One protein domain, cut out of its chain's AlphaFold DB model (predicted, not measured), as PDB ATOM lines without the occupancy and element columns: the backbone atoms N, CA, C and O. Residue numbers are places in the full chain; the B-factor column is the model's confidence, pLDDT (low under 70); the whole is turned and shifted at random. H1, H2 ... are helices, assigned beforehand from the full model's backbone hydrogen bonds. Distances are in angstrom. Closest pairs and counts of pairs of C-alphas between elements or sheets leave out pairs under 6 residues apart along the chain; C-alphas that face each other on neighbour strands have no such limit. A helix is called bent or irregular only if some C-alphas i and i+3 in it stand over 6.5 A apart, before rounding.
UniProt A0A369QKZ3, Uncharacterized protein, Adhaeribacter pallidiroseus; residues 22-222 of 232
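This is residues 22 to 222 of the 232 residues of an uncharacterized protein of Adhaeribacter pallidiroseus (UniProt A0A369QKZ3). This is a long rod of helices in which H7 runs nearly the whole length, with H2 beside it, while H8 folds back from the end of H7 in arm H8a, bends, and runs on over H2 in arm H8b. H1 and H5 pack on residues 135 to 156 of H7, H3 packs on residues 169 to 177, and the short H4 and H6 sit on H2 and H7. The printed part has 201 residues with eight named helices, H1 to H8, and no named strand: all helix. It is only just loose, close to compact, with a radius of gyration of the C-alphas of 20.3 A and spans of 68 by 28 by 26 A.

Start at H1, residues 22 to 42, and go on to H2, residues 47 to 75; this hairpin only just touches, with 3 pairs of C-alphas within 8 A, closest Ile 42 and Cys 49 at 7.3 A. H3, residues 84 to 100, follows. H4, residues 102 to 107, touches H2 about perpendicular, 78 degrees, the C-alphas of Leu 107 and Ala 63 closest at 5.2 A. H5, residues 112 to 122, touches H2 at C-alphas Ile 114 and Val 56, 6.6 A. H6, residues 124 to 130, touches the hub H7, residues 133 to 177, at C-alphas Leu 127 and Leu 136, 6.4 A. H7 touches H1 at a shallow tilt of 34 degrees, only just short of steep, C-alphas Ala 149 and Ala 27 closest at 5.0 A. H8, residues 181 to 221, was assigned as one helix by its hydrogen bonds but is bent: C-alphas 194 and 197 are 7.0 A apart, and arms H8a, residues 181 to 194, and H8b, residues 197 to 221, stand at 51 degrees. H7 and H8a form a hairpin, C-alphas Met 172 and Ala 184 closest at 4.7 A. H8b touches H2, opposite ways at 26 degrees, C-alphas Val 213 and Gln 54 closest at 5.2 A. H1, H2, H5, H7, H8a and H8b form a bundle, a group of helices packed together. Every O i to N i+4 pair is within hydrogen-bond range except in H2, 24 of 25, H6, 2 of 3, and H7, 39 of 41.

Find C-alpha 22 at (-14.734, -14.038, -30.974), where H1 begins. H2 is 41.9 A long, H7 64.5 A and H8b 36.4 A. H7 ends at C-alpha 177, (19.813, -16.787, -26.153).

The C-alphas farthest apart, of Ser 132 and Gly 179, are 68.3 A apart. The printed part has no cut, and no link is long. Mean pLDDT of the printed part is 76.5; residues 102 to 136 are under 70, among others.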
ATOM      1  N   GLU A  22     -13.455 -14.566 -30.459       60.19
ATOM      2  CA  GLU A  22     -14.734 -14.038 -30.974       60.19
ATOM      3  C   GLU A  22     -15.618 -13.283 -29.941       60.19
ATOM      4  O   GLU A  22     -16.144 -12.214 -30.279       60.19
ATOM      5  N   PRO A  23     -15.768 -13.738 -28.679       61.00
ATOM      6  CA  PRO A  23     -16.560 -13.035 -27.663       61.00
ATOM      7  C   PRO A  23     -15.992 -11.658 -27.290       61.00
ATOM      8  O   PRO A  23     -16.752 -10.694 -27.151       61.00
ATOM      9  N   GLY A  24     -14.662 -11.547 -27.182       58.81
ATOM     10  CA  GLY A  24     -13.973 -10.291 -26.872       58.81
ATOM     11  C   GLY A  24     -14.151  -9.237 -27.967       58.81
ATOM     12  O   GLY A  24     -14.434  -8.071 -27.682       58.81
ATOM     13  N   LEU A  25     -14.079  -9.673 -29.229       60.59
ATOM     14  CA  LEU A  25     -14.274  -8.818 -30.405       60.59
ATOM     15  C   LEU A  25     -15.714  -8.287 -30.514       60.59
ATOM     16  O   LEU A  25     -15.932  -7.122 -30.860       60.59
ATOM     17  N   LYS A  26     -16.707  -9.121 -30.189       67.25
ATOM     18  CA  LYS A  26     -18.130  -8.748 -30.238       67.25
ATOM     19  C   LYS A  26     -18.510  -7.734 -29.157       67.25
ATOM     20  O   LYS A  26     -19.324  -6.838 -29.396       67.25
ATOM     21  N   ALA A  27     -17.898  -7.825 -27.979       63.62
ATOM     22  CA  ALA A  27     -18.090  -6.825 -26.930       63.62
ATOM     23  C   ALA A  27     -17.593  -5.437 -27.354       63.62
ATOM     24  O   ALA A  27     -18.197  -4.428 -26.998       63.62
ATOM     25  N   THR A  28     -16.553  -5.367 -28.188       62.31
ATOM     26  CA  THR A  28     -16.017  -4.079 -28.639       62.31
ATOM     27  C   THR A  28     -16.882  -3.375 -29.677       62.31
ATOM     28  O   THR A  28     -17.007  -2.152 -29.652       62.31
ATOM     29  N   GLU A  29     -17.526  -4.131 -30.565       67.25
ATOM     30  CA  GLU A  29     -18.574  -3.609 -31.461       67.25
ATOM     31  C   GLU A  29     -19.758  -3.062 -30.685       67.25
ATOM     32  O   GLU A  29     -20.275  -1.981 -30.977       67.25
ATOM     33  N   THR A  30     -20.154  -3.827 -29.673       70.25
ATOM     34  CA  THR A  30     -21.248  -3.487 -28.776       70.25
ATOM     35  C   THR A  30     -20.938  -2.173 -28.056       70.25
ATOM     36  O   THR A  30     -21.779  -1.280 -28.057       70.25
ATOM     37  N   LEU A  31     -19.705  -1.979 -27.574       69.06
ATOM     38  CA  LEU A  31     -19.261  -0.735 -26.938       69.06
ATOM     39  C   LEU A  31     -19.418   0.494 -27.850       69.06
ATOM     40  O   LEU A  31     -20.014   1.487 -27.437       69.06
ATOM     41  N   ILE A  32     -18.934   0.438 -29.095       67.69
ATOM     42  CA  ILE A  32     -19.043   1.570 -30.036       67.69
ATOM     43  C   ILE A  32     -20.512   1.870 -30.353       67.69
ATOM     44  O   ILE A  32     -20.927   3.027 -30.340       67.69
ATOM     45  N   SER A  33     -21.311   0.828 -30.595       74.12
ATOM     46  CA  SER A  33     -22.749   0.961 -30.847       74.12
ATOM     47  C   SER A  33     -23.480   1.612 -29.667       74.12
ATOM     48  O   SER A  33     -24.319   2.489 -29.862       74.12
ATOM     49  N   LEU A  34     -23.127   1.244 -28.435       70.31
ATOM     50  CA  LEU A  34     -23.731   1.803 -27.227       70.31
ATOM     51  C   LEU A  34     -23.329   3.248 -26.975       70.31
ATOM     52  O   LEU A  34     -24.182   4.058 -26.627       70.31
ATOM     53  N   LEU A  35     -22.067   3.599 -27.225       68.94
ATOM     54  CA  LEU A  35     -21.614   4.988 -27.164       68.94
ATOM     55  C   LEU A  35     -22.346   5.862 -28.195       68.94
ATOM     56  O   LEU A  35     -22.757   6.973 -27.864       68.94
ATOM     57  N   CYS A  36     -22.592   5.348 -29.406       70.00
ATOM     58  CA  CYS A  36     -23.443   6.013 -30.398       70.00
ATOM     59  C   CYS A  36     -24.903   6.152 -29.925       70.00
ATOM     60  O   CYS A  36     -25.516   7.194 -30.123       70.00
ATOM     61  N   LYS A  37     -25.477   5.136 -29.271       70.19
ATOM     62  CA  LYS A  37     -26.846   5.230 -28.733       70.19
ATOM     63  C   LYS A  37     -26.952   6.253 -27.598       70.19
ATOM     64  O   LYS A  37     -27.896   7.035 -27.567       70.19
ATOM     65  N   LEU A  38     -25.982   6.276 -26.682       66.38
ATOM     66  CA  LEU A  38     -25.914   7.271 -25.605       66.38
ATOM     67  C   LEU A  38     -25.767   8.690 -26.168       66.38
ATOM     68  O   LEU A  38     -26.381   9.620 -25.645       66.38
ATOM     69  N   PHE A  39     -25.014   8.843 -27.264       64.44
ATOM     70  CA  PHE A  39     -24.917  10.096 -28.010       64.44
ATOM     71  C   PHE A  39     -26.299  10.592 -28.465       64.44
ATOM     72  O   PHE A  39     -26.653  11.736 -28.182       64.44
ATOM     73  N   ASP A  40     -27.097   9.733 -29.105       66.31
ATOM     74  CA  ASP A  40     -28.404  10.117 -29.654       66.31
ATOM     75  C   ASP A  40     -29.449  10.420 -28.564       66.31
ATOM     76  O   ASP A  40     -30.321  11.271 -28.754       66.31
ATOM     77  N   VAL A  41     -29.370   9.739 -27.416       63.91
ATOM     78  CA  VAL A  41     -30.393   9.811 -26.357       63.91
ATOM     79  C   VAL A  41     -30.122  10.919 -25.333       63.91
ATOM     80  O   VAL A  41     -31.073  11.545 -24.863       63.91
ATOM     81  N   ILE A  42     -28.857  11.168 -24.970       61.66
ATOM     82  CA  ILE A  42     -28.506  11.962 -23.774       61.66
ATOM     83  C   ILE A  42     -27.955  13.350 -24.117       61.66
ATOM     84  O   ILE A  42     -28.244  14.329 -23.425       61.66
ATOM     85  N   ILE A  43     -27.163  13.472 -25.182       57.78
ATOM     86  CA  ILE A  43     -26.398  14.700 -25.446       57.78
ATOM     87  C   ILE A  43     -27.245  15.935 -25.776       57.78
ATOM     88  O   ILE A  43     -26.845  17.025 -25.356       57.78
ATOM     89  N   PRO A  44     -28.408  15.834 -26.450       59.38
ATOM     90  CA  PRO A  44     -29.243  17.008 -26.706       59.38
ATOM     91  C   PRO A  44     -29.663  17.765 -25.435       59.38
ATOM     92  O   PRO A  44     -29.813  18.984 -25.485       59.38
ATOM     93  N   ASP A  45     -29.792  17.061 -24.305       57.25
ATOM     94  CA  ASP A  45     -30.368  17.601 -23.070       57.25
ATOM     95  C   ASP A  45     -29.321  17.774 -21.940       57.25
ATOM     96  O   ASP A  45     -29.583  18.467 -20.956       57.25
ATOM     97  N   PHE A  46     -28.108  17.205 -22.067       62.03
ATOM     98  CA  PHE A  46     -27.063  17.292 -21.033       62.03
ATOM     99  C   PHE A  46     -25.633  17.405 -21.598       62.03
ATOM    100  O   PHE A  46     -24.896  16.427 -21.718       62.03
ATOM    101  N   LYS A  47     -25.196  18.643 -21.870       64.25
ATOM    102  CA  LYS A  47     -23.858  18.969 -22.406       64.25
ATOM    103  C   LYS A  47     -22.688  18.422 -21.570       64.25
ATOM    104  O   LYS A  47     -21.709  17.968 -22.146       64.25
ATOM    105  N   GLY A  48     -22.808  18.394 -20.239       64.12
ATOM    106  CA  GLY A  48     -21.780  17.813 -19.360       64.12
ATOM    107  C   GLY A  48     -21.540  16.316 -19.602       64.12
ATOM    108  O   GLY A  48     -20.436  15.832 -19.385       64.12
ATOM    109  N   CYS A  49     -22.534  15.596 -20.139       65.56
ATOM    110  CA  CYS A  49     -22.367  14.205 -20.557       65.56
ATOM    111  C   CYS A  49     -21.431  14.060 -21.755       65.56
ATOM    112  O   CYS A  49     -20.775  13.033 -21.886       65.56
ATOM    113  N   ALA A  50     -21.407  15.047 -22.657       67.19
ATOM    114  CA  ALA A  50     -20.569  14.994 -23.847       67.19
ATOM    115  C   ALA A  50     -19.086  15.097 -23.468       67.19
ATOM    116  O   ALA A  50     -18.297  14.292 -23.952       67.19
ATOM    117  N   ASP A  51     -18.732  16.002 -22.548       71.00
ATOM    118  CA  ASP A  51     -17.366  16.136 -22.015       71.00
ATOM    119  C   ASP A  51     -16.910  14.841 -21.322       71.00
ATOM    120  O   ASP A  51     -15.817  14.325 -21.560       71.00
ATOM    121  N   ASP A  52     -17.792  14.272 -20.502       70.44
ATOM    122  CA  ASP A  52     -17.560  13.033 -19.766       70.44
ATOM    123  C   ASP A  52     -17.382  11.815 -20.700       70.44
ATOM    124  O   ASP A  52     -16.444  11.029 -20.543       70.44
ATOM    125  N   LEU A  53     -18.244  11.666 -21.714       71.25
ATOM    126  CA  LEU A  53     -18.136  10.603 -22.723       71.25
ATOM    127  C   LEU A  53     -16.915  10.799 -23.635       71.25
ATOM    128  O   LEU A  53     -16.278   9.820 -24.028       71.25
ATOM    129  N   GLN A  54     -16.535  12.044 -23.929       76.25
ATOM    130  CA  GLN A  54     -15.302  12.353 -24.651       76.25
ATOM    131  C   GLN A  54     -14.066  11.927 -23.846       76.25
ATOM    132  O   GLN A  54     -13.153  11.312 -24.403       76.25
ATOM    133  N   GLU A  55     -14.030  12.222 -22.541       75.94
ATOM    134  CA  GLU A  55     -12.948  11.808 -21.637       75.94
ATOM    135  C   GLU A  55     -12.797  10.279 -21.635       75.94
ATOM    136  O   GLU A  55     -11.684   9.758 -21.769       75.94
ATOM    137  N   VAL A  56     -13.921   9.561 -21.556       72.81
ATOM    138  CA  VAL A  56     -13.975   8.099 -21.665       72.81
ATOM    139  C   VAL A  56     -13.386   7.636 -22.995       72.81
ATOM    140  O   VAL A  56     -12.413   6.883 -23.000       72.81
ATOM    141  N   CYS A  57     -13.920   8.097 -24.128       74.19
ATOM    142  CA  CYS A  57     -13.465   7.638 -25.439       74.19
ATOM    143  C   CYS A  57     -11.977   7.916 -25.677       74.19
ATOM    144  O   CYS A  57     -11.292   7.075 -26.257       74.19
ATOM    145  N   ASN A  58     -11.453   9.039 -25.179       78.06
ATOM    146  CA  ASN A  58     -10.028   9.357 -25.256       78.06
ATOM    147  C   ASN A  58      -9.158   8.350 -24.499       78.06
ATOM    148  O   ASN A  58      -8.153   7.885 -25.035       78.06
ATOM    149  N   LYS A  59      -9.550   7.974 -23.280       75.44
ATOM    150  CA  LYS A  59      -8.810   6.987 -22.479       75.44
ATOM    151  C   LYS A  59      -8.834   5.606 -23.120       75.44
ATOM    152  O   LYS A  59      -7.795   4.954 -23.212       75.44
ATOM    153  N   ILE A  60     -10.000   5.199 -23.626       74.19
ATOM    154  CA  ILE A  60     -10.164   3.947 -24.370       74.19
ATOM    155  C   ILE A  60      -9.254   3.956 -25.609       74.19
ATOM    156  O   ILE A  60      -8.504   3.012 -25.864       74.19
ATOM    157  N   LEU A  61      -9.259   5.054 -26.364       78.25
ATOM    158  CA  LEU A  61      -8.429   5.214 -27.552       78.25
ATOM    159  C   LEU A  61      -6.927   5.171 -27.232       78.25
ATOM    160  O   LEU A  61      -6.162   4.545 -27.966       78.25
ATOM    161  N   GLU A  62      -6.486   5.828 -26.160       79.50
ATOM    162  CA  GLU A  62      -5.084   5.839 -25.739       79.50
ATOM    163  C   GLU A  62      -4.604   4.445 -25.330       79.50
ATOM    164  O   GLU A  62      -3.558   3.981 -25.796       79.50
ATOM    165  N   ALA A  63      -5.384   3.742 -24.512       75.62
ATOM    166  CA  ALA A  63      -5.056   2.388 -24.098       75.62
ATOM    167  C   ALA A  63      -5.004   1.438 -25.307       75.62
ATOM    168  O   ALA A  63      -4.027   0.703 -25.467       75.62
ATOM    169  N   ASN A  64      -5.960   1.541 -26.235       78.94
ATOM    170  CA  ASN A  64      -5.946   0.796 -27.492       78.94
ATOM    171  C   ASN A  64      -4.680   1.070 -28.336       78.94
ATOM    172  O   ASN A  64      -3.986   0.141 -28.756       78.94
ATOM    173  N   LYS A  65      -4.304   2.345 -28.521       83.06
ATOM    174  CA  LYS A  65      -3.064   2.734 -29.224       83.06
ATOM    175  C   LYS A  65      -1.821   2.135 -28.570       83.06
ATOM    176  O   LYS A  65      -0.908   1.691 -29.270       83.06
ATOM    177  N   ASN A  66      -1.775   2.111 -27.242       82.69
ATOM    178  CA  ASN A  66      -0.650   1.536 -26.518       82.69
ATOM    179  C   ASN A  66      -0.569   0.012 -26.696       82.69
ATOM    180  O   ASN A  66       0.526  -0.504 -26.922       82.69
ATOM    181  N   VAL A  67      -1.697  -0.703 -26.669       82.75
ATOM    182  CA  VAL A  67      -1.745  -2.151 -26.940       82.75
ATOM    183  C   VAL A  67      -1.248  -2.456 -28.360       82.75
ATOM    184  O   VAL A  67      -0.335  -3.264 -28.542       82.75
ATOM    185  N   VAL A  68      -1.759  -1.738 -29.364       87.69
ATOM    186  CA  VAL A  68      -1.312  -1.836 -30.765       87.69
ATOM    187  C   VAL A  68       0.194  -1.602 -30.899       87.69
ATOM    188  O   VAL A  68       0.884  -2.341 -31.604       87.69
ATOM    189  N   LYS A  69       0.722  -0.574 -30.226       89.38
ATOM    190  CA  LYS A  69       2.153  -0.252 -30.239       89.38
ATOM    191  C   LYS A  69       2.994  -1.433 -29.755       89.38
ATOM    192  O   LYS A  69       4.039  -1.706 -30.344       89.38
ATOM    193  N   TRP A  70       2.555  -2.128 -28.708       90.12
ATOM    194  CA  TRP A  70       3.260  -3.299 -28.187       90.12
ATOM    195  C   TRP A  70       3.191  -4.492 -29.127       90.12
ATOM    196  O   TRP A  70       4.236  -5.074 -29.408       90.12
ATOM    197  N   ILE A  71       2.019  -4.785 -29.697       91.19
ATOM    198  CA  ILE A  71       1.891  -5.809 -30.743       91.19
ATOM    199  C   ILE A  71       2.892  -5.529 -31.871       91.19
ATOM    200  O   ILE A  71       3.691  -6.400 -32.206       91.19
ATOM    201  N   ASN A  72       2.930  -4.301 -32.395       92.94
ATOM    202  CA  ASN A  72       3.830  -3.931 -33.490       92.94
ATOM    203  C   ASN A  72       5.314  -4.059 -33.123       92.94
ATOM    204  O   ASN A  72       6.095  -4.543 -33.937       92.94
ATOM    205  N   LYS A  73       5.716  -3.675 -31.902       94.00
ATOM    206  CA  LYS A  73       7.115  -3.791 -31.451       94.00
ATOM    207  C   LYS A  73       7.647  -5.227 -31.542       94.00
ATOM    208  O   LYS A  73       8.788  -5.412 -31.953       94.00
ATOM    209  N   PHE A  74       6.842  -6.226 -31.174       93.31
ATOM    210  CA  PHE A  74       7.232  -7.641 -31.255       93.31
ATOM    211  C   PHE A  74       7.006  -8.225 -32.650       93.31
ATOM    212  O   PHE A  74       7.870  -8.924 -33.189       93.31
ATOM    213  N   ARG A  75       5.868  -7.888 -33.269       92.88
ATOM    214  CA  ARG A  75       5.504  -8.336 -34.612       92.88
ATOM    215  C   ARG A  75       6.552  -7.926 -35.638       92.88
ATOM    216  O   ARG A  75       6.984  -8.758 -36.426       92.88
ATOM    217  N   ASP A  76       6.993  -6.678 -35.600       93.81
ATOM    218  CA  ASP A  76       7.855  -6.089 -36.625       93.81
ATOM    219  C   ASP A  76       9.325  -6.000 -36.165       93.81
ATOM    220  O   ASP A  76      10.128  -5.288 -36.764       93.81
ATOM    221  N   PHE A  77       9.695  -6.738 -35.109       95.88
ATOM    222  CA  PHE A  77      11.065  -6.781 -34.600       95.88
ATOM    223  C   PHE A  77      12.058  -7.287 -35.661       95.88
ATOM    224  O   PHE A  77      11.876  -8.353 -36.250       95.88
ATOM    225  N   ASP A  78      13.145  -6.552 -35.886       95.44
ATOM    226  CA  ASP A  78      14.132  -6.906 -36.904       95.44
ATOM    227  C   ASP A  78      15.197  -7.873 -36.361       95.44
ATOM    228  O   ASP A  78      16.133  -7.483 -35.660       95.44
ATOM    229  N   LEU A  79      15.062  -9.154 -36.717       93.88
ATOM    230  CA  LEU A  79      16.043 -10.199 -36.404       93.88
ATOM    231  C   LEU A  79      17.294 -10.156 -37.300       93.88
ATOM    232  O   LEU A  79      18.248 -10.881 -37.022       93.88
ATOM    233  N   SER A  80      17.306  -9.347 -38.365       94.25
ATOM    234  CA  SER A  80      18.466  -9.186 -39.253       94.25
ATOM    235  C   SER A  80      19.473  -8.143 -38.756       94.25
ATOM    236  O   SER A  80      20.622  -8.128 -39.203       94.25
ATOM    237  N   ASP A  81      19.075  -7.306 -37.796       95.06
ATOM    238  CA  ASP A  81      19.929  -6.283 -37.203       95.06
ATOM    239  C   ASP A  81      21.132  -6.907 -36.479       95.06
ATOM    240  O   ASP A  81      20.982  -7.805 -35.656       95.06
ATOM    241  N   SER A  82      22.344  -6.391 -36.695       93.88
ATOM    242  CA  SER A  82      23.557  -6.945 -36.071       93.88
ATOM    243  C   SER A  82      23.562  -6.874 -34.533       93.88
ATOM    244  O   SER A  82      24.366  -7.538 -33.882       93.88
ATOM    245  N   LYS A  83      22.696  -6.049 -33.936       96.00
ATOM    246  CA  LYS A  83      22.493  -5.867 -32.492       96.00
ATOM    247  C   LYS A  83      21.147  -6.436 -32.017       96.00
ATOM    248  O   LYS A  83      20.704  -6.071 -30.924       96.00
ATOM    249  N   TYR A  84      20.511  -7.330 -32.786       94.56
ATOM    250  CA  TYR A  84      19.192  -7.900 -32.473       94.56
ATOM    251  C   TYR A  84      19.095  -8.433 -31.035       94.56
ATOM    252  O   TYR A  84      18.108  -8.167 -30.361       94.56
ATOM    253  N   LYS A  85      20.135  -9.105 -30.515       94.31
ATOM    254  CA  LYS A  85      20.137  -9.640 -29.140       94.31
ATOM    255  C   LYS A  85      19.891  -8.553 -28.092       94.31
ATOM    256  O   LYS A  85      18.969  -8.662 -27.288       94.31
ATOM    257  N   ASN A  86      20.681  -7.483 -28.144       95.75
ATOM    258  CA  ASN A  86      20.583  -6.380 -27.187       95.75
ATOM    259  C   ASN A  86      19.270  -5.614 -27.369       95.75
ATOM    260  O   ASN A  86      18.620  -5.268 -26.389       95.75
ATOM    261  N   LYS A  87      18.852  -5.377 -28.619       96.19
ATOM    262  CA  LYS A  87      17.582  -4.699 -28.913       96.19
ATOM    263  C   LYS A  87      16.379  -5.493 -28.404       96.19
ATOM    264  O   LYS A  87      15.476  -4.900 -27.826       96.19
ATOM    265  N   PHE A  88      16.380  -6.812 -28.591       96.25
ATOM    266  CA  PHE A  88      15.300  -7.674 -28.121       96.25
ATOM    267  C   PHE A  88      15.278  -7.752 -26.597       96.25
ATOM    268  O   PHE A  88      14.225  -7.595 -25.994       96.25
ATOM    269  N   SER A  89      16.443  -7.915 -25.963       95.12
ATOM    270  CA  SER A  89      16.557  -7.916 -24.502       95.12
ATOM    271  C   SER A  89      16.043  -6.609 -23.888       95.12
ATOM    272  O   SER A  89      15.255  -6.652 -22.945       95.12
ATOM    273  N   ASN A  90      16.390  -5.458 -24.475       96.50
ATOM    274  CA  ASN A  90      15.852  -4.163 -24.055       96.50
ATOM    275  C   ASN A  90      14.331  -4.093 -24.240       96.50
ATOM    276  O   ASN A  90      13.629  -3.673 -23.329       96.50
ATOM    277  N   LEU A  91      13.816  -4.544 -25.388       95.38
ATOM    278  CA  LEU A  91      12.379  -4.568 -25.663       95.38
ATOM    279  C   LEU A  91      11.609  -5.419 -24.639       95.38
ATOM    280  O   LEU A  91      10.568  -4.994 -24.139       95.38
ATOM    281  N   VAL A  92      12.128  -6.602 -24.308       94.12
ATOM    282  CA  VAL A  92      11.555  -7.478 -23.278       94.12
ATOM    283  C   VAL A  92      11.640  -6.823 -21.896       94.12
ATOM    284  O   VAL A  92      10.688  -6.914 -21.123       94.12
ATOM    285  N   GLY A  93      12.740  -6.130 -21.589       92.94
ATOM    286  CA  GLY A  93      12.888  -5.330 -20.370       92.94
ATOM    287  C   GLY A  93      11.803  -4.260 -20.249       92.94
ATOM    288  O   GLY A  93      11.056  -4.262 -19.274       92.94
ATOM    289  N   GLU A  94      11.637  -3.429 -21.283       92.19
ATOM    290  CA  GLU A  94      10.587  -2.403 -21.333       92.19
ATOM    291  C   GLU A  94       9.184  -3.020 -21.173       92.19
ATOM    292  O   GLU A  94       8.326  -2.454 -20.498       92.19
ATOM    293  N   TYR A  95       8.934  -4.185 -21.780       90.81
ATOM    294  CA  TYR A  95       7.654  -4.887 -21.666       90.81
ATOM    295  C   TYR A  95       7.396  -5.427 -20.247       90.81
ATOM    296  O   TYR A  95       6.293  -5.299 -19.715       90.81
ATOM    297  N   ARG A  96       8.415  -5.984 -19.582       89.62
ATOM    298  CA  ARG A  96       8.314  -6.456 -18.188       89.62
ATOM    299  C   ARG A  96       8.121  -5.301 -17.204       89.62
ATOM    300  O   ARG A  96       7.306  -5.407 -16.286       89.62
ATOM    301  N   GLU A  97       8.831  -4.191 -17.400       87.88
ATOM    302  CA  GLU A  97       8.660  -2.967 -16.608       87.88
ATOM    303  C   GLU A  97       7.256  -2.393 -16.774       87.88
ATOM    304  O   GLU A  97       6.610  -2.017 -15.797       87.88
ATOM    305  N   LEU A  98       6.751  -2.387 -18.006       84.38
ATOM    306  CA  LEU A  98       5.390  -1.979 -18.292       84.38
ATOM    307  C   LEU A  98       4.387  -2.829 -17.512       84.38
ATOM    308  O   LEU A  98       3.541  -2.245 -16.847       84.38
ATOM    309  N   LYS A  99       4.499  -4.166 -17.555       80.75
ATOM    310  CA  LYS A  99       3.593  -5.096 -16.854       80.75
ATOM    311  C   LYS A  99       3.642  -5.004 -15.329       80.75
ATOM    312  O   LYS A  99       2.655  -5.310 -14.668       80.75
ATOM    313  N   THR A 100       4.785  -4.629 -14.762       79.50
ATOM    314  CA  THR A 100       4.987  -4.579 -13.303       79.50
ATOM    315  C   THR A 100       4.822  -3.174 -12.720       79.50
ATOM    316  O   THR A 100       4.590  -3.022 -11.521       79.50
ATOM    317  N   GLY A 101       4.920  -2.139 -13.554       70.44
ATOM    318  CA  GLY A 101       4.830  -0.741 -13.155       70.44
ATOM    319  C   GLY A 101       3.419  -0.153 -13.204       70.44
ATOM    320  O   GLY A 101       2.439  -0.784 -13.597       70.44
ATOM    321  N   LYS A 102       3.325   1.140 -12.865       65.12
ATOM    322  CA  LYS A 102       2.083   1.927 -12.991       65.12
ATOM    323  C   LYS A 102       1.566   1.994 -14.435       65.12
ATOM    324  O   LYS A 102       0.369   2.167 -14.632       65.12
ATOM    325  N   GLY A 103       2.445   1.803 -15.425       59.72
ATOM    326  CA  GLY A 103       2.085   1.715 -16.844       59.72
ATOM    327  C   GLY A 103       1.168   0.530 -17.173       59.72
ATOM    328  O   GLY A 103       0.350   0.621 -18.085       59.72
ATOM    329  N   TYR A 104       1.218  -0.549 -16.387       63.84
ATOM    330  CA  TYR A 104       0.258  -1.642 -16.510       63.84
ATOM    331  C   TYR A 104      -1.148  -1.190 -16.138       63.84
ATOM    332  O   TYR A 104      -2.107  -1.568 -16.796       63.84
ATOM    333  N   GLN A 105      -1.285  -0.335 -15.118       60.19
ATOM    334  CA  GLN A 105      -2.589   0.198 -14.722       60.19
ATOM    335  C   GLN A 105      -3.151   1.203 -15.727       60.19
ATOM    336  O   GLN A 105      -4.359   1.337 -15.824       60.19
ATOM    337  N   THR A 106      -2.300   1.876 -16.505       58.00
ATOM    338  CA  THR A 106      -2.759   2.742 -17.603       58.00
ATOM    339  C   THR A 106      -3.140   1.955 -18.859       58.00
ATOM    340  O   THR A 106      -3.852   2.470 -19.713       58.00
ATOM    341  N   LEU A 107      -2.659   0.711 -18.989       56.53
ATOM    342  CA  LEU A 107      -3.023  -0.228 -20.060       56.53
ATOM    343  C   LEU A 107      -4.224  -1.092 -19.711       56.53
ATOM    344  O   LEU A 107      -5.006  -1.454 -20.586       56.53
ATOM    345  N   LYS A 108      -4.351  -1.423 -18.425       56.00
ATOM    346  CA  LYS A 108      -5.539  -2.001 -17.833       56.00
ATOM    347  C   LYS A 108      -6.591  -0.908 -17.836       56.00
ATOM    348  O   LYS A 108      -6.744  -0.180 -16.866       56.00
ATOM    349  N   PHE A 109      -7.226  -0.763 -18.991       56.03
ATOM    350  CA  PHE A 109      -8.514  -0.127 -19.177       56.03
ATOM    351  C   PHE A 109      -9.305  -0.120 -17.865       56.03
ATOM    352  O   PHE A 109      -9.788  -1.154 -17.416       56.03
ATOM    353  N   ASP A 110      -9.357   1.030 -17.201       51.09
ATOM    354  CA  ASP A 110     -10.152   1.195 -15.991       51.09
ATOM    355  C   ASP A 110     -11.470   1.834 -16.413       51.09
ATOM    356  O   ASP A 110     -11.737   3.006 -16.162       51.09
ATOM    357  N   CYS A 111     -12.270   1.094 -17.171       49.34
ATOM    358  CA  CYS A 111     -13.548   1.584 -17.680       49.34
ATOM    359  C   CYS A 111     -14.687   1.417 -16.655       49.34
ATOM    360  O   CYS A 111     -15.792   1.912 -16.884       49.34
ATOM    361  N   ARG A 112     -14.356   0.999 -15.419       51.59
ATOM    362  CA  ARG A 112     -15.078   1.446 -14.215       51.59
ATOM    363  C   ARG A 112     -15.145   2.960 -14.123       51.59
ATOM    364  O   ARG A 112     -15.964   3.472 -13.383       51.59
ATOM    365  N   GLN A 113     -14.321   3.702 -14.863       56.84
ATOM    366  CA  GLN A 113     -14.508   5.135 -15.018       56.84
ATOM    367  C   GLN A 113     -15.807   5.503 -15.717       56.84
ATOM    368  O   GLN A 113     -16.334   6.542 -15.367       56.84
ATOM    369  N   ILE A 114     -16.348   4.693 -16.630       56.47
ATOM    370  CA  ILE A 114     -17.657   4.959 -17.238       56.47
ATOM    371  C   ILE A 114     -18.748   4.771 -16.197       56.47
ATOM    372  O   ILE A 114     -19.540   5.676 -15.977       56.47
ATOM    373  N   GLU A 115     -18.740   3.630 -15.510       58.50
ATOM    374  CA  GLU A 115     -19.656   3.349 -14.405       58.50
ATOM    375  C   GLU A 115     -19.527   4.409 -13.299       58.50
ATOM    376  O   GLU A 115     -20.520   4.907 -12.780       58.50
ATOM    377  N   ARG A 116     -18.301   4.823 -12.970       65.75
ATOM    378  CA  ARG A 116     -18.004   5.860 -11.980       65.75
ATOM    379  C   ARG A 116     -18.447   7.240 -12.448       65.75
ATOM    380  O   ARG A 116     -19.080   7.937 -11.677       65.75
ATOM    381  N   ILE A 117     -18.160   7.645 -13.682       61.88
ATOM    382  CA  ILE A 117     -18.625   8.911 -14.269       61.88
ATOM    383  C   ILE A 117     -20.153   8.918 -14.305       61.88
ATOM    384  O   ILE A 117     -20.778   9.888 -13.876       61.88
ATOM    385  N   TYR A 118     -20.764   7.807 -14.713       60.53
ATOM    386  CA  TYR A 118     -22.202   7.628 -14.666       60.53
ATOM    387  C   TYR A 118     -22.740   7.764 -13.240       60.53
ATOM    388  O   TYR A 118     -23.658   8.537 -13.015       60.53
ATOM    389  N   ASN A 119     -22.153   7.096 -12.252       64.62
ATOM    390  CA  ASN A 119     -22.644   7.121 -10.875       64.62
ATOM    391  C   ASN A 119     -22.354   8.447 -10.143       64.62
ATOM    392  O   ASN A 119     -23.197   8.917  -9.381       64.62
ATOM    393  N   GLU A 120     -21.193   9.067 -10.370       66.56
ATOM    394  CA  GLU A 120     -20.715  10.271  -9.671       66.56
ATOM    395  C   GLU A 120     -21.174  11.574 -10.336       66.56
ATOM    396  O   GLU A 120     -21.540  12.530  -9.647       66.56
ATOM    397  N   ARG A 121     -21.124  11.652 -11.673       61.03
ATOM    398  CA  ARG A 121     -21.339  12.905 -12.419       61.03
ATOM    399  C   ARG A 121     -22.738  12.986 -13.014       61.03
ATOM    400  O   ARG A 121     -23.362  14.051 -12.926       61.03
ATOM    401  N   ILE A 122     -23.229  11.866 -13.545       57.88
ATOM    402  CA  ILE A 122     -24.505  11.784 -14.261       57.88
ATOM    403  C   ILE A 122     -25.654  11.406 -13.323       57.88
ATOM    404  O   ILE A 122     -26.676  12.068 -13.383       57.88
ATOM    405  N   GLY A 123     -25.464  10.419 -12.443       56.72
ATOM    406  CA  GLY A 123     -26.336   9.910 -11.383       56.72
ATOM    407  C   GLY A 123     -27.801   9.666 -11.769       56.72
ATOM    408  O   GLY A 123     -28.498  10.566 -12.225       56.72
ATOM    409  N   ARG A 124     -28.364   8.499 -11.428       54.31
ATOM    410  CA  ARG A 124     -29.802   8.204 -11.646       54.31
ATOM    411  C   ARG A 124     -30.745   9.307 -11.119       54.31
ATOM    412  O   ARG A 124     -31.828   9.487 -11.657       54.31
ATOM    413  N   ASN A 125     -30.328  10.062 -10.097       55.22
ATOM    414  CA  ASN A 125     -31.086  11.185  -9.532       55.22
ATOM    415  C   ASN A 125     -31.011  12.477 -10.367       55.22
ATOM    416  O   ASN A 125     -32.024  13.146 -10.504       55.22
ATOM    417  N   LYS A 126     -29.860  12.806 -10.966       58.94
ATOM    418  CA  LYS A 126     -29.696  13.973 -11.854       58.94
ATOM    419  C   LYS A 126     -30.367  13.733 -13.208       58.94
ATOM    420  O   LYS A 126     -30.981  14.637 -13.760       58.94
ATOM    421  N   LEU A 127     -30.323  12.496 -13.711       57.91
ATOM    422  CA  LEU A 127     -31.060  12.109 -14.916       57.91
ATOM    423  C   LEU A 127     -32.580  12.232 -14.738       57.91
ATOM    424  O   LEU A 127     -33.252  12.661 -15.670       57.91
ATOM    425  N   LYS A 128     -33.126  11.907 -13.554       60.66
ATOM    426  CA  LYS A 128     -34.572  12.029 -13.263       60.66
ATOM    427  C   LYS A 128     -35.085  13.463 -13.360       60.66
ATOM    428  O   LYS A 128     -36.270  13.662 -13.598       60.66
ATOM    429  N   GLU A 129     -34.209  14.442 -13.157       61.69
ATOM    430  CA  GLU A 129     -34.538  15.866 -13.260       61.69
ATOM    431  C   GLU A 129     -34.423  16.396 -14.700       61.69
ATOM    432  O   GLU A 129     -35.007  17.429 -15.016       61.69
ATOM    433  N   LEU A 130     -33.687  15.697 -15.572       58.78
ATOM    434  CA  LEU A 130     -33.340  16.150 -16.926       58.78
ATOM    435  C   LEU A 130     -34.080  15.397 -18.043       58.78
ATOM    436  O   LEU A 130     -34.236  15.937 -19.136       58.78
ATOM    437  N   PHE A 131     -34.541  14.170 -17.790       64.19
ATOM    438  CA  PHE A 131     -35.092  13.278 -18.811       64.19
ATOM    439  C   PHE A 131     -36.482  12.750 -18.441       64.19
ATOM    440  O   PHE A 131     -36.794  12.542 -17.271       64.19
ATOM    441  N   SER A 132     -37.312  12.488 -19.458       66.38
ATOM    442  CA  SER A 132     -38.550  11.719 -19.285       66.38
ATOM    443  C   SER A 132     -38.239  10.285 -18.844       66.38
ATOM    444  O   SER A 132     -37.155   9.767 -19.115       66.38
ATOM    445  N   GLU A 133     -39.203   9.635 -18.189       68.25
ATOM    446  CA  GLU A 133     -39.051   8.285 -17.625       68.25
ATOM    447  C   GLU A 133     -38.538   7.273 -18.673       68.25
ATOM    448  O   GLU A 133     -37.561   6.568 -18.420       68.25
ATOM    449  N   ASP A 134     -39.067   7.335 -19.900       68.25
ATOM    450  CA  ASP A 134     -38.641   6.501 -21.036       68.25
ATOM    451  C   ASP A 134     -37.170   6.727 -21.451       68.25
ATOM    452  O   ASP A 134     -36.433   5.782 -21.738       68.25
ATOM    453  N   LYS A 135     -36.704   7.986 -21.483       65.62
ATOM    454  CA  LYS A 135     -35.310   8.319 -21.838       65.62
ATOM    455  C   LYS A 135     -34.337   7.906 -20.734       65.62
ATOM    456  O   LYS A 135     -33.196   7.546 -21.020       65.62
ATOM    457  N   LEU A 136     -34.786   7.947 -19.482       68.12
ATOM    458  CA  LEU A 136     -33.995   7.555 -18.323       68.12
ATOM    459  C   LEU A 136     -33.743   6.046 -18.281       68.12
ATOM    460  O   LEU A 136     -32.635   5.620 -17.954       68.12
ATOM    461  N   GLU A 137     -34.752   5.245 -18.619       70.19
ATOM    462  CA  GLU A 137     -34.621   3.790 -18.712       70.19
ATOM    463  C   GLU A 137     -33.680   3.386 -19.854       70.19
ATOM    464  O   GLU A 137     -32.766   2.589 -19.645       70.19
ATOM    465  N   LEU A 138     -33.814   4.021 -21.025       68.62
ATOM    466  CA  LEU A 138     -32.910   3.808 -22.160       68.62
ATOM    467  C   LEU A 138     -31.458   4.186 -21.839       68.62
ATOM    468  O   LEU A 138     -30.541   3.442 -22.184       68.62
ATOM    469  N   ALA A 139     -31.243   5.318 -21.165       67.12
ATOM    470  CA  ALA A 139     -29.919   5.731 -20.714       67.12
ATOM    471  C   ALA A 139     -29.326   4.717 -19.724       67.12
ATOM    472  O   ALA A 139     -28.189   4.287 -19.900       67.12
ATOM    473  N   ALA A 140     -30.098   4.301 -18.714       69.75
ATOM    474  CA  ALA A 140     -29.647   3.345 -17.705       69.75
ATOM    475  C   ALA A 140     -29.256   1.993 -18.320       69.75
ATOM    476  O   ALA A 140     -28.170   1.497 -18.033       69.75
ATOM    477  N   LEU A 141     -30.089   1.448 -19.215       71.62
ATOM    478  CA  LEU A 141     -29.792   0.214 -19.947       71.62
ATOM    479  C   LEU A 141     -28.511   0.346 -20.779       71.62
ATOM    480  O   LEU A 141     -27.644  -0.522 -20.729       71.62
ATOM    481  N   ALA A 142     -28.346   1.455 -21.501       69.56
ATOM    482  CA  ALA A 142     -27.156   1.672 -22.314       69.56
ATOM    483  C   ALA A 142     -25.877   1.817 -21.467       69.56
ATOM    484  O   ALA A 142     -24.825   1.334 -21.882       69.56
ATOM    485  N   PHE A 143     -25.949   2.417 -20.274       69.44
ATOM    486  CA  PHE A 143     -24.816   2.466 -19.341       69.44
ATOM    487  C   PHE A 143     -24.494   1.102 -18.717       69.44
ATOM    488  O   PHE A 143     -23.315   0.769 -18.589       69.44
ATOM    489  N   GLU A 144     -25.501   0.297 -18.364       72.06
ATOM    490  CA  GLU A 144     -25.298  -1.075 -17.878       72.06
ATOM    491  C   GLU A 144     -24.619  -1.948 -18.940       72.06
ATOM    492  O   GLU A 144     -23.610  -2.600 -18.662       72.06
ATOM    493  N   GLU A 145     -25.108  -1.908 -20.182       70.19
ATOM    494  CA  GLU A 145     -24.505  -2.653 -21.289       70.19
ATOM    495  C   GLU A 145     -23.079  -2.161 -21.604       70.19
ATOM    496  O   GLU A 145     -22.195  -2.965 -21.908       70.19
ATOM    497  N   LEU A 146     -22.818  -0.856 -21.478       67.19
ATOM    498  CA  LEU A 146     -21.489  -0.278 -21.682       67.19
ATOM    499  C   LEU A 146     -20.502  -0.725 -20.593       67.19
ATOM    500  O   LEU A 146     -19.354  -1.047 -20.895       67.19
ATOM    501  N   SER A 147     -20.961  -0.803 -19.340       67.38
ATOM    502  CA  SER A 147     -20.175  -1.334 -18.223       67.38
ATOM    503  C   SER A 147     -19.886  -2.831 -18.374       67.38
ATOM    504  O   SER A 147     -18.819  -3.296 -17.979       67.38
ATOM    505  N   ALA A 148     -20.809  -3.602 -18.953       67.69
ATOM    506  CA  ALA A 148     -20.567  -5.010 -19.263       67.69
ATOM    507  C   ALA A 148     -19.553  -5.169 -20.409       67.69
ATOM    508  O   ALA A 148     -18.651  -6.003 -20.329       67.69
ATOM    509  N   ALA A 149     -19.661  -4.341 -21.454       65.56
ATOM    510  CA  ALA A 149     -18.734  -4.344 -22.584       65.56
ATOM    511  C   ALA A 149     -17.300  -3.967 -22.172       65.56
ATOM    512  O   ALA A 149     -16.345  -4.521 -22.719       65.56
ATOM    513  N   ASP A 150     -17.143  -3.085 -21.180       66.19
ATOM    514  CA  ASP A 150     -15.854  -2.797 -20.547       66.19
ATOM    515  C   ASP A 150     -15.183  -4.058 -19.985       66.19
ATOM    516  O   ASP A 150     -14.068  -4.403 -20.380       66.19
ATOM    517  N   ALA A 151     -15.860  -4.763 -19.076       66.25
ATOM    518  CA  ALA A 151     -15.266  -5.910 -18.394       66.25
ATOM    519  C   ALA A 151     -14.750  -6.960 -19.393       66.25
ATOM    520  O   ALA A 151     -13.661  -7.513 -19.217       66.25
ATOM    521  N   VAL A 152     -15.497  -7.170 -20.480       68.69
ATOM    522  CA  VAL A 152     -15.110  -8.083 -21.560       68.69
ATOM    523  C   VAL A 152     -13.909  -7.557 -22.353       68.69
ATOM    524  O   VAL A 152     -13.049  -8.342 -22.748       68.69
ATOM    525  N   LEU A 153     -13.795  -6.244 -22.563       68.19
ATOM    526  CA  LEU A 153     -12.637  -5.641 -23.221       68.19
ATOM    527  C   LEU A 153     -11.354  -5.801 -22.396       68.19
ATOM    528  O   LEU A 153     -10.296  -6.117 -22.942       68.19
ATOM    529  N   VAL A 154     -11.444  -5.596 -21.081       70.38
ATOM    530  CA  VAL A 154     -10.321  -5.803 -20.156       70.38
ATOM    531  C   VAL A 154      -9.874  -7.260 -20.187       70.38
ATOM    532  O   VAL A 154      -8.676  -7.534 -20.270       70.38
ATOM    533  N   GLU A 155     -10.827  -8.190 -20.145       73.12
ATOM    534  CA  GLU A 155     -10.550  -9.620 -20.240       73.12
ATOM    535  C   GLU A 155      -9.904  -9.982 -21.583       73.12
ATOM    536  O   GLU A 155      -8.887 -10.671 -21.590       73.12
ATOM    537  N   PHE A 156     -10.417  -9.445 -22.693       75.50
ATOM    538  CA  PHE A 156      -9.849  -9.617 -24.029       75.50
ATOM    539  C   PHE A 156      -8.401  -9.121 -24.115       75.50
ATOM    540  O   PHE A 156      -7.522  -9.859 -24.548       75.50
ATOM    541  N   VAL A 157      -8.106  -7.894 -23.668       75.56
ATOM    542  CA  VAL A 157      -6.731  -7.361 -23.704       75.56
ATOM    543  C   VAL A 157      -5.801  -8.195 -22.822       75.56
ATOM    544  O   VAL A 157      -4.658  -8.456 -23.197       75.56
ATOM    545  N   HIS A 158      -6.276  -8.631 -21.656       74.75
ATOM    546  CA  HIS A 158      -5.466  -9.428 -20.746       74.75
ATOM    547  C   HIS A 158      -5.161 -10.818 -21.297       74.75
ATOM    548  O   HIS A 158      -3.992 -11.180 -21.402       74.75
ATOM    549  N   LYS A 159      -6.202 -11.578 -21.640       75.88
ATOM    550  CA  LYS A 159      -6.070 -12.961 -22.094       75.88
ATOM    551  C   LYS A 159      -5.488 -13.022 -23.496       75.88
ATOM    552  O   LYS A 159      -4.422 -13.577 -23.701       75.88
ATOM    553  N   GLU A 160      -6.114 -12.357 -24.456       76.19
ATOM    554  CA  GLU A 160      -5.762 -12.554 -25.864       76.19
ATOM    555  C   GLU A 160      -4.489 -11.802 -26.263       76.19
ATOM    556  O   GLU A 160      -3.710 -12.290 -27.082       76.19
ATOM    557  N   VAL A 161      -4.244 -10.611 -25.698       79.56
ATOM    558  CA  VAL A 161      -3.093  -9.791 -26.106       79.56
ATOM    559  C   VAL A 161      -1.870 -10.037 -25.238       79.56
ATOM    560  O   VAL A 161      -0.797 -10.321 -25.774       79.56
ATOM    561  N   PHE A 162      -1.988  -9.904 -23.913       84.44
ATOM    562  CA  PHE A 162      -0.815 -10.022 -23.045       84.44
ATOM    563  C   PHE A 162      -0.305 -11.459 -22.923       84.44
ATOM    564  O   PHE A 162       0.911 -11.633 -22.917       84.44
ATOM    565  N   GLU A 163      -1.167 -12.481 -22.904       86.12
ATOM    566  CA  GLU A 163      -0.685 -13.874 -22.882       86.12
ATOM    567  C   GLU A 163       0.014 -14.234 -24.202       86.12
ATOM    568  O   GLU A 163       1.125 -14.765 -24.182       86.12
ATOM    569  N   SER A 164      -0.540 -13.816 -25.348       85.25
ATOM    570  CA  SER A 164       0.123 -13.966 -26.655       85.25
ATOM    571  C   SER A 164       1.476 -13.245 -26.713       85.25
ATOM    572  O   SER A 164       2.448 -13.759 -27.275       85.25
ATOM    573  N   LEU A 165       1.563 -12.038 -26.136       89.19
ATOM    574  CA  LEU A 165       2.815 -11.287 -26.030       89.19
ATOM    575  C   LEU A 165       3.827 -11.989 -25.113       89.19
ATOM    576  O   LEU A 165       5.016 -12.019 -25.426       89.19
ATOM    577  N   ASP A 166       3.381 -12.575 -24.005       91.00
ATOM    578  CA  ASP A 166       4.238 -13.327 -23.086       91.00
ATOM    579  C   ASP A 166       4.809 -14.590 -23.743       91.00
ATOM    580  O   ASP A 166       6.004 -14.882 -23.598       91.00
ATOM    581  N   GLU A 167       3.983 -15.316 -24.500       90.69
ATOM    582  CA  GLU A 167       4.399 -16.525 -25.208       90.69
ATOM    583  C   GLU A 167       5.454 -16.209 -26.275       90.69
ATOM    584  O   GLU A 167       6.509 -16.860 -26.322       90.69
ATOM    585  N   VAL A 168       5.226 -15.176 -27.101       92.12
ATOM    586  CA  VAL A 168       6.208 -14.776 -28.119       92.12
ATOM    587  C   VAL A 168       7.481 -14.227 -27.479       92.12
ATOM    588  O   VAL A 168       8.571 -14.578 -27.934       92.12
ATOM    589  N   CYS A 169       7.377 -13.438 -26.400       92.69
ATOM    590  CA  CYS A 169       8.536 -12.957 -25.646       92.69
ATOM    591  C   CYS A 169       9.403 -14.127 -25.192       92.69
ATOM    592  O   CYS A 169      10.594 -14.161 -25.489       92.69
ATOM    593  N   THR A 170       8.793 -15.105 -24.521       94.50
ATOM    594  CA  THR A 170       9.488 -16.266 -23.955       94.50
ATOM    595  C   THR A 170      10.125 -17.122 -25.049       94.50
ATOM    596  O   THR A 170      11.301 -17.490 -24.961       94.50
ATOM    597  N   SER A 171       9.374 -17.399 -26.118       93.56
ATOM    598  CA  SER A 171       9.833 -18.230 -27.235       93.56
ATOM    599  C   SER A 171      10.988 -17.579 -28.001       93.56
ATOM    600  O   SER A 171      11.994 -18.231 -28.292       93.56
ATOM    601  N   MET A 172      10.873 -16.284 -28.313       95.56
ATOM    602  CA  MET A 172      11.925 -15.546 -29.011       95.56
ATOM    603  C   MET A 172      13.151 -15.324 -28.123       95.56
ATOM    604  O   MET A 172      14.265 -15.501 -28.609       95.56
ATOM    605  N   GLU A 173      12.982 -14.980 -26.841       95.56
ATOM    606  CA  GLU A 173      14.098 -14.774 -25.903       95.56
ATOM    607  C   GLU A 173      14.925 -16.055 -25.754       95.56
ATOM    608  O   GLU A 173      16.148 -16.015 -25.896       95.56
ATOM    609  N   THR A 174      14.260 -17.203 -25.577       96.56
ATOM    610  CA  THR A 174      14.913 -18.520 -25.509       96.56
ATOM    611  C   THR A 174      15.716 -18.801 -26.779       96.56
ATOM    612  O   THR A 174      16.925 -19.026 -26.717       96.56
ATOM    613  N   ALA A 175      15.086 -18.683 -27.952       95.19
ATOM    614  CA  ALA A 175      15.740 -18.939 -29.232       95.19
ATOM    615  C   ALA A 175      16.921 -17.985 -29.509       95.19
ATOM    616  O   ALA A 175      17.952 -18.397 -30.044       95.19
ATOM    617  N   ILE A 176      16.800 -16.708 -29.138       95.25
ATOM    618  CA  ILE A 176      17.859 -15.702 -29.288       95.25
ATOM    619  C   ILE A 176      19.054 -16.012 -28.374       95.25
ATOM    620  O   ILE A 176      20.208 -15.901 -28.817       95.25
ATOM    621  N   ASN A 177      18.790 -16.423 -27.132       94.94
ATOM    622  CA  ASN A 177      19.813 -16.787 -26.153       94.94
ATOM    623  C   ASN A 177      20.579 -18.049 -26.574       94.94
ATOM    624  O   ASN A 177      21.805 -18.074 -26.482       94.94
ATOM    625  N   GLU A 178      19.886 -19.031 -27.150       96.69
ATOM    626  CA  GLU A 178      20.482 -20.243 -27.735       96.69
ATOM    627  C   GLU A 178      21.210 -19.990 -29.068       96.69
ATOM    628  O   GLU A 178      21.889 -20.871 -29.592       96.69
ATOM    629  N   GLY A 179      21.077 -18.794 -29.654       94.44
ATOM    630  CA  GLY A 179      21.639 -18.471 -30.970       94.44
ATOM    631  C   GLY A 179      20.872 -19.086 -32.148       94.44
ATOM    632  O   GLY A 179      21.353 -19.055 -33.281       94.44
ATOM    633  N   ASN A 180      19.665 -19.602 -31.919       96.88
ATOM    634  CA  ASN A 180      18.816 -20.221 -32.927       96.88
ATOM    635  C   ASN A 180      17.903 -19.187 -33.613       96.88
ATOM    636  O   ASN A 180      16.700 -19.097 -33.359       96.88
ATOM    637  N   LEU A 181      18.471 -18.412 -34.543       95.19
ATOM    638  CA  LEU A 181      17.729 -17.395 -35.306       95.19
ATOM    639  C   LEU A 181      16.560 -17.962 -36.123       95.19
ATOM    640  O   LEU A 181      15.573 -17.265 -36.362       95.19
ATOM    641  N   LYS A 182      16.644 -19.226 -36.552       95.75
ATOM    642  CA  LYS A 182      15.549 -19.886 -37.271       95.75
ATOM    643  C   LYS A 182      14.343 -20.087 -36.352       95.75
ATOM    644  O   LYS A 182      13.229 -19.767 -36.755       95.75
ATOM    645  N   ALA A 183      14.559 -20.563 -35.125       95.50
ATOM    646  CA  ALA A 183      13.490 -20.713 -34.140       95.50
ATOM    647  C   ALA A 183      12.890 -19.356 -33.731       95.50
ATOM    648  O   ALA A 183      11.668 -19.236 -33.674       95.50
ATOM    649  N   ALA A 184      13.719 -18.319 -33.557       95.31
ATOM    650  CA  ALA A 184      13.241 -16.967 -33.256       95.31
ATOM    651  C   ALA A 184      12.332 -16.413 -34.371       95.31
ATOM    652  O   ALA A 184      11.257 -15.884 -34.090       95.31
ATOM    653  N   ASN A 185      12.717 -16.602 -35.640       95.19
ATOM    654  CA  ASN A 185      11.884 -16.222 -36.786       95.19
ATOM    655  C   ASN A 185      10.571 -17.013 -36.837       95.19
ATOM    656  O   ASN A 185       9.526 -16.437 -37.121       95.19
ATOM    657  N   ILE A 186      10.596 -18.319 -36.552       94.56
ATOM    658  CA  ILE A 186       9.373 -19.138 -36.507       94.56
ATOM    659  C   ILE A 186       8.423 -18.619 -35.423       94.56
ATOM    660  O   ILE A 186       7.238 -18.451 -35.700       94.56
ATOM    661  N   ALA A 187       8.931 -18.329 -34.223       93.88
ATOM    662  CA  ALA A 187       8.132 -17.764 -33.136       93.88
ATOM    663  C   ALA A 187       7.519 -16.409 -33.529       93.88
ATOM    664  O   ALA A 187       6.315 -16.213 -33.372       93.88
ATOM    665  N   GLN A 188       8.306 -15.513 -34.135       94.06
ATOM    666  CA  GLN A 188       7.794 -14.235 -34.629       94.06
ATOM    667  C   GLN A 188       6.717 -14.415 -35.710       94.06
ATOM    668  O   GLN A 188       5.707 -13.714 -35.698       94.06
ATOM    669  N   MET A 189       6.911 -15.337 -36.657       93.19
ATOM    670  CA  MET A 189       5.934 -15.584 -37.723       93.19
ATOM    671  C   MET A 189       4.633 -16.168 -37.176       93.19
ATOM    672  O   MET A 189       3.561 -15.738 -37.592       93.19
ATOM    673  N   LYS A 190       4.702 -17.083 -36.201       91.56
ATOM    674  CA  LYS A 190       3.512 -17.563 -35.484       91.56
ATOM    675  C   LYS A 190       2.772 -16.407 -34.820       91.56
ATOM    676  O   LYS A 190       1.576 -16.241 -35.042       91.56
ATOM    677  N   PHE A 191       3.496 -15.550 -34.102       91.69
ATOM    678  CA  PHE A 191       2.905 -14.369 -33.484       91.69
ATOM    679  C   PHE A 191       2.290 -13.413 -34.513       91.69
ATOM    680  O   PHE A 191       1.202 -12.901 -34.279       91.69
ATOM    681  N   LYS A 192       2.910 -13.201 -35.682       92.56
ATOM    682  CA  LYS A 192       2.322 -12.418 -36.786       92.56
ATOM    683  C   LYS A 192       0.963 -12.957 -37.221       92.56
ATOM    684  O   LYS A 192       0.044 -12.166 -37.396       92.56
ATOM    685  N   VAL A 193       0.839 -14.273 -37.390       88.81
ATOM    686  CA  VAL A 193      -0.427 -14.905 -37.793       88.81
ATOM    687  C   VAL A 193      -1.484 -14.749 -36.700       88.81
ATOM    688  O   VAL A 193      -2.598 -14.324 -36.987       88.81
ATOM    689  N   ILE A 194      -1.113 -15.031 -35.453       85.44
ATOM    690  CA  ILE A 194      -2.018 -15.017 -34.296       85.44
ATOM    691  C   ILE A 194      -2.481 -13.599 -33.945       85.44
ATOM    692  O   ILE A 194      -3.656 -13.364 -33.688       85.44
ATOM    693  N   SER A 195      -1.563 -12.635 -33.962       86.81
ATOM    694  CA  SER A 195      -1.851 -11.252 -33.577       86.81
ATOM    695  C   SER A 195      -2.549 -10.450 -34.674       86.81
ATOM    696  O   SER A 195      -3.066  -9.375 -34.383       86.81
ATOM    697  N   PHE A 196      -2.588 -10.918 -35.926       87.38
ATOM    698  CA  PHE A 196      -3.159 -10.148 -37.037       87.38
ATOM    699  C   PHE A 196      -4.665  -9.843 -36.892       87.38
ATOM    700  O   PHE A 196      -5.034  -8.677 -37.079       87.38
ATOM    701  N   PRO A 197      -5.544 -10.806 -36.542       82.19
ATOM    702  CA  PRO A 197      -6.966 -10.527 -36.318       82.19
ATOM    703  C   PRO A 197      -7.183  -9.534 -35.174       82.19
ATOM    704  O   PRO A 197      -7.923  -8.563 -35.317       82.19
ATOM    705  N   VAL A 198      -6.457  -9.732 -34.070       82.38
ATOM    706  CA  VAL A 198      -6.476  -8.859 -32.890       82.38
ATOM    707  C   VAL A 198      -6.028  -7.442 -33.257       82.38
ATOM    708  O   VAL A 198      -6.725  -6.472 -32.978       82.38
ATOM    709  N   TYR A 199      -4.897  -7.314 -33.955       85.81
ATOM    710  CA  TYR A 199      -4.363  -6.045 -34.441       85.81
ATOM    711  C   TYR A 199      -5.360  -5.305 -35.338       85.81
ATOM    712  O   TYR A 199      -5.610  -4.120 -35.127       85.81
ATOM    713  N   SER A 200      -5.927  -5.996 -36.330       83.50
ATOM    714  CA  SER A 200      -6.868  -5.399 -37.286       83.50
ATOM    715  C   SER A 200      -8.102  -4.865 -36.569       83.50
ATOM    716  O   SER A 200      -8.534  -3.743 -36.829       83.50
ATOM    717  N   ARG A 201      -8.605  -5.610 -35.582       75.69
ATOM    718  CA  ARG A 201      -9.743  -5.159 -34.789       75.69
ATOM    719  C   ARG A 201      -9.409  -3.959 -33.913       75.69
ATOM    720  O   ARG A 201     -10.157  -2.986 -33.905       75.69
ATOM    721  N   LEU A 202      -8.286  -3.999 -33.199       79.88
ATOM    722  CA  LEU A 202      -7.829  -2.872 -32.384       79.88
ATOM    723  C   LEU A 202      -7.706  -1.594 -33.239       79.88
ATOM    724  O   LEU A 202      -8.085  -0.515 -32.791       79.88
ATOM    725  N   GLN A 203      -7.275  -1.698 -34.500       82.81
ATOM    726  CA  GLN A 203      -7.278  -0.565 -35.439       82.81
ATOM    727  C   GLN A 203      -8.691  -0.046 -35.745       82.81
ATOM    728  O   GLN A 203      -8.935   1.154 -35.635       82.81
ATOM    729  N   GLU A 204      -9.635  -0.924 -36.087       79.38
ATOM    730  CA  GLU A 204     -11.031  -0.549 -36.367       79.38
ATOM    731  C   GLU A 204     -11.697   0.129 -35.164       79.38
ATOM    732  O   GLU A 204     -12.344   1.166 -35.306       79.38
ATOM    733  N   ILE A 205     -11.465  -0.409 -33.965       74.12
ATOM    734  CA  ILE A 205     -11.936   0.168 -32.704       74.12
ATOM    735  C   ILE A 205     -11.328   1.554 -32.492       74.12
ATOM    736  O   ILE A 205     -12.033   2.500 -32.143       74.12
ATOM    737  N   GLY A 206     -10.023   1.695 -32.734       78.00
ATOM    738  CA  GLY A 206      -9.324   2.972 -32.628       78.00
ATOM    739  C   GLY A 206      -9.898   4.036 -33.561       78.00
ATOM    740  O   GLY A 206     -10.057   5.186 -33.148       78.00
ATOM    741  N   ASN A 207     -10.269   3.652 -34.781       76.81
ATOM    742  CA  ASN A 207     -10.909   4.550 -35.739       76.81
ATOM    743  C   ASN A 207     -12.314   4.954 -35.269       76.81
ATOM    744  O   ASN A 207     -12.591   6.144 -35.154       76.81
ATOM    745  N   GLY A 208     -13.159   3.987 -34.892       76.81
ATOM    746  CA  GLY A 208     -14.520   4.270 -34.420       76.81
ATOM    747  C   GLY A 208     -14.560   5.138 -33.156       76.81
ATOM    748  O   GLY A 208     -15.392   6.035 -33.038       76.81
ATOM    749  N   LEU A 209     -13.619   4.934 -32.229       73.06
ATOM    750  CA  LEU A 209     -13.469   5.790 -31.049       73.06
ATOM    751  C   LEU A 209     -12.976   7.190 -31.400       73.06
ATOM    752  O   LEU A 209     -13.433   8.151 -30.793       73.06
ATOM    753  N   SER A 210     -12.061   7.322 -32.365       77.88
ATOM    754  CA  SER A 210     -11.587   8.635 -32.819       77.88
ATOM    755  C   SER A 210     -12.735   9.451 -33.418       77.88
ATOM    756  O   SER A 210     -12.888  10.624 -33.077       77.88
ATOM    757  N   ASP A 211     -13.595   8.818 -34.221       78.12
ATOM    758  CA  ASP A 211     -14.798   9.453 -34.769       78.12
ATOM    759  C   ASP A 211     -15.765   9.893 -33.661       78.12
ATOM    760  O   ASP A 211     -16.326  10.988 -33.714       78.12
ATOM    761  N   LEU A 212     -15.947   9.061 -32.631       71.56
ATOM    762  CA  LEU A 212     -16.774   9.390 -31.468       71.56
ATOM    763  C   LEU A 212     -16.199  10.549 -30.647       71.56
ATOM    764  O   LEU A 212     -16.950  11.447 -30.278       71.56
ATOM    765  N   VAL A 213     -14.884  10.582 -30.410       76.50
ATOM    766  CA  VAL A 213     -14.215  11.704 -29.724       76.50
ATOM    767  C   VAL A 213     -14.477  13.018 -30.456       76.50
ATOM    768  O   VAL A 213     -14.813  14.005 -29.806       76.50
ATOM    769  N   ILE A 214     -14.350  13.034 -31.787       77.12
ATOM    770  CA  ILE A 214     -14.616  14.228 -32.605       77.12
ATOM    771  C   ILE A 214     -16.085  14.640 -32.475       77.12
ATOM    772  O   ILE A 214     -16.377  15.795 -32.182       77.12
ATOM    773  N   LYS A 215     -17.016  13.689 -32.608       75.50
ATOM    774  CA  LYS A 215     -18.456  13.959 -32.473       75.50
ATOM    775  C   LYS A 215     -18.828  14.522 -31.101       75.50
ATOM    776  O   LYS A 215     -19.644  15.439 -31.029       75.50
ATOM    777  N   PHE A 216     -18.257  13.988 -30.022       71.69
ATOM    778  CA  PHE A 216     -18.499  14.498 -28.672       71.69
ATOM    779  C   PHE A 216     -17.888  15.888 -28.476       71.69
ATOM    780  O   PHE A 216     -18.558  16.764 -27.935       71.69
ATOM    781  N   HIS A 217     -16.674  16.115 -28.988       73.94
ATOM    782  CA  HIS A 217     -16.016  17.420 -28.953       73.94
ATOM    783  C   HIS A 217     -16.836  18.505 -29.661       73.94
ATOM    784  O   HIS A 217     -17.114  19.550 -29.079       73.94
ATOM    785  N   ASP A 218     -17.295  18.232 -30.886       74.81
ATOM    786  CA  ASP A 218     -18.084  19.181 -31.677       74.81
ATOM    787  C   ASP A 218     -19.374  19.598 -30.956       74.81
ATOM    788  O   ASP A 218     -19.838  20.730 -31.097       74.81
ATOM    789  N   LEU A 219     -19.976  18.696 -30.176       66.12
ATOM    790  CA  LEU A 219     -21.181  18.981 -29.394       66.12
ATOM    791  C   LEU A 219     -20.885  19.708 -28.082       66.12
ATOM    792  O   LEU A 219     -21.647  20.606 -27.711       66.12
ATOM    793  N   ALA A 220     -19.773  19.388 -27.423       63.97
ATOM    794  CA  ALA A 220     -19.257  20.170 -26.307       63.97
ATOM    795  C   ALA A 220     -18.918  21.614 -26.729       63.97
ATOM    796  O   ALA A 220     -19.124  22.555 -25.965       63.97
ATOM    797  N   ASP A 221     -18.515  21.843 -27.977       67.38
ATOM    798  CA  ASP A 221     -18.186  23.184 -28.471       67.38
ATOM    799  C   ASP A 221     -19.386  23.957 -29.042       67.38
ATOM    800  O   ASP A 221     -19.323  25.184 -29.198       67.38
ATOM    801  N   ARG A 222     -20.541  23.307 -29.273       60.53
ATOM    802  CA  ARG A 222     -21.773  24.034 -29.620       60.53
ATOM    803  C   ARG A 222     -22.147  24.977 -28.468       60.53
ATOM    804  O   ARG A 222     -22.422  24.561 -27.336       60.53
TER     805      ARG A 222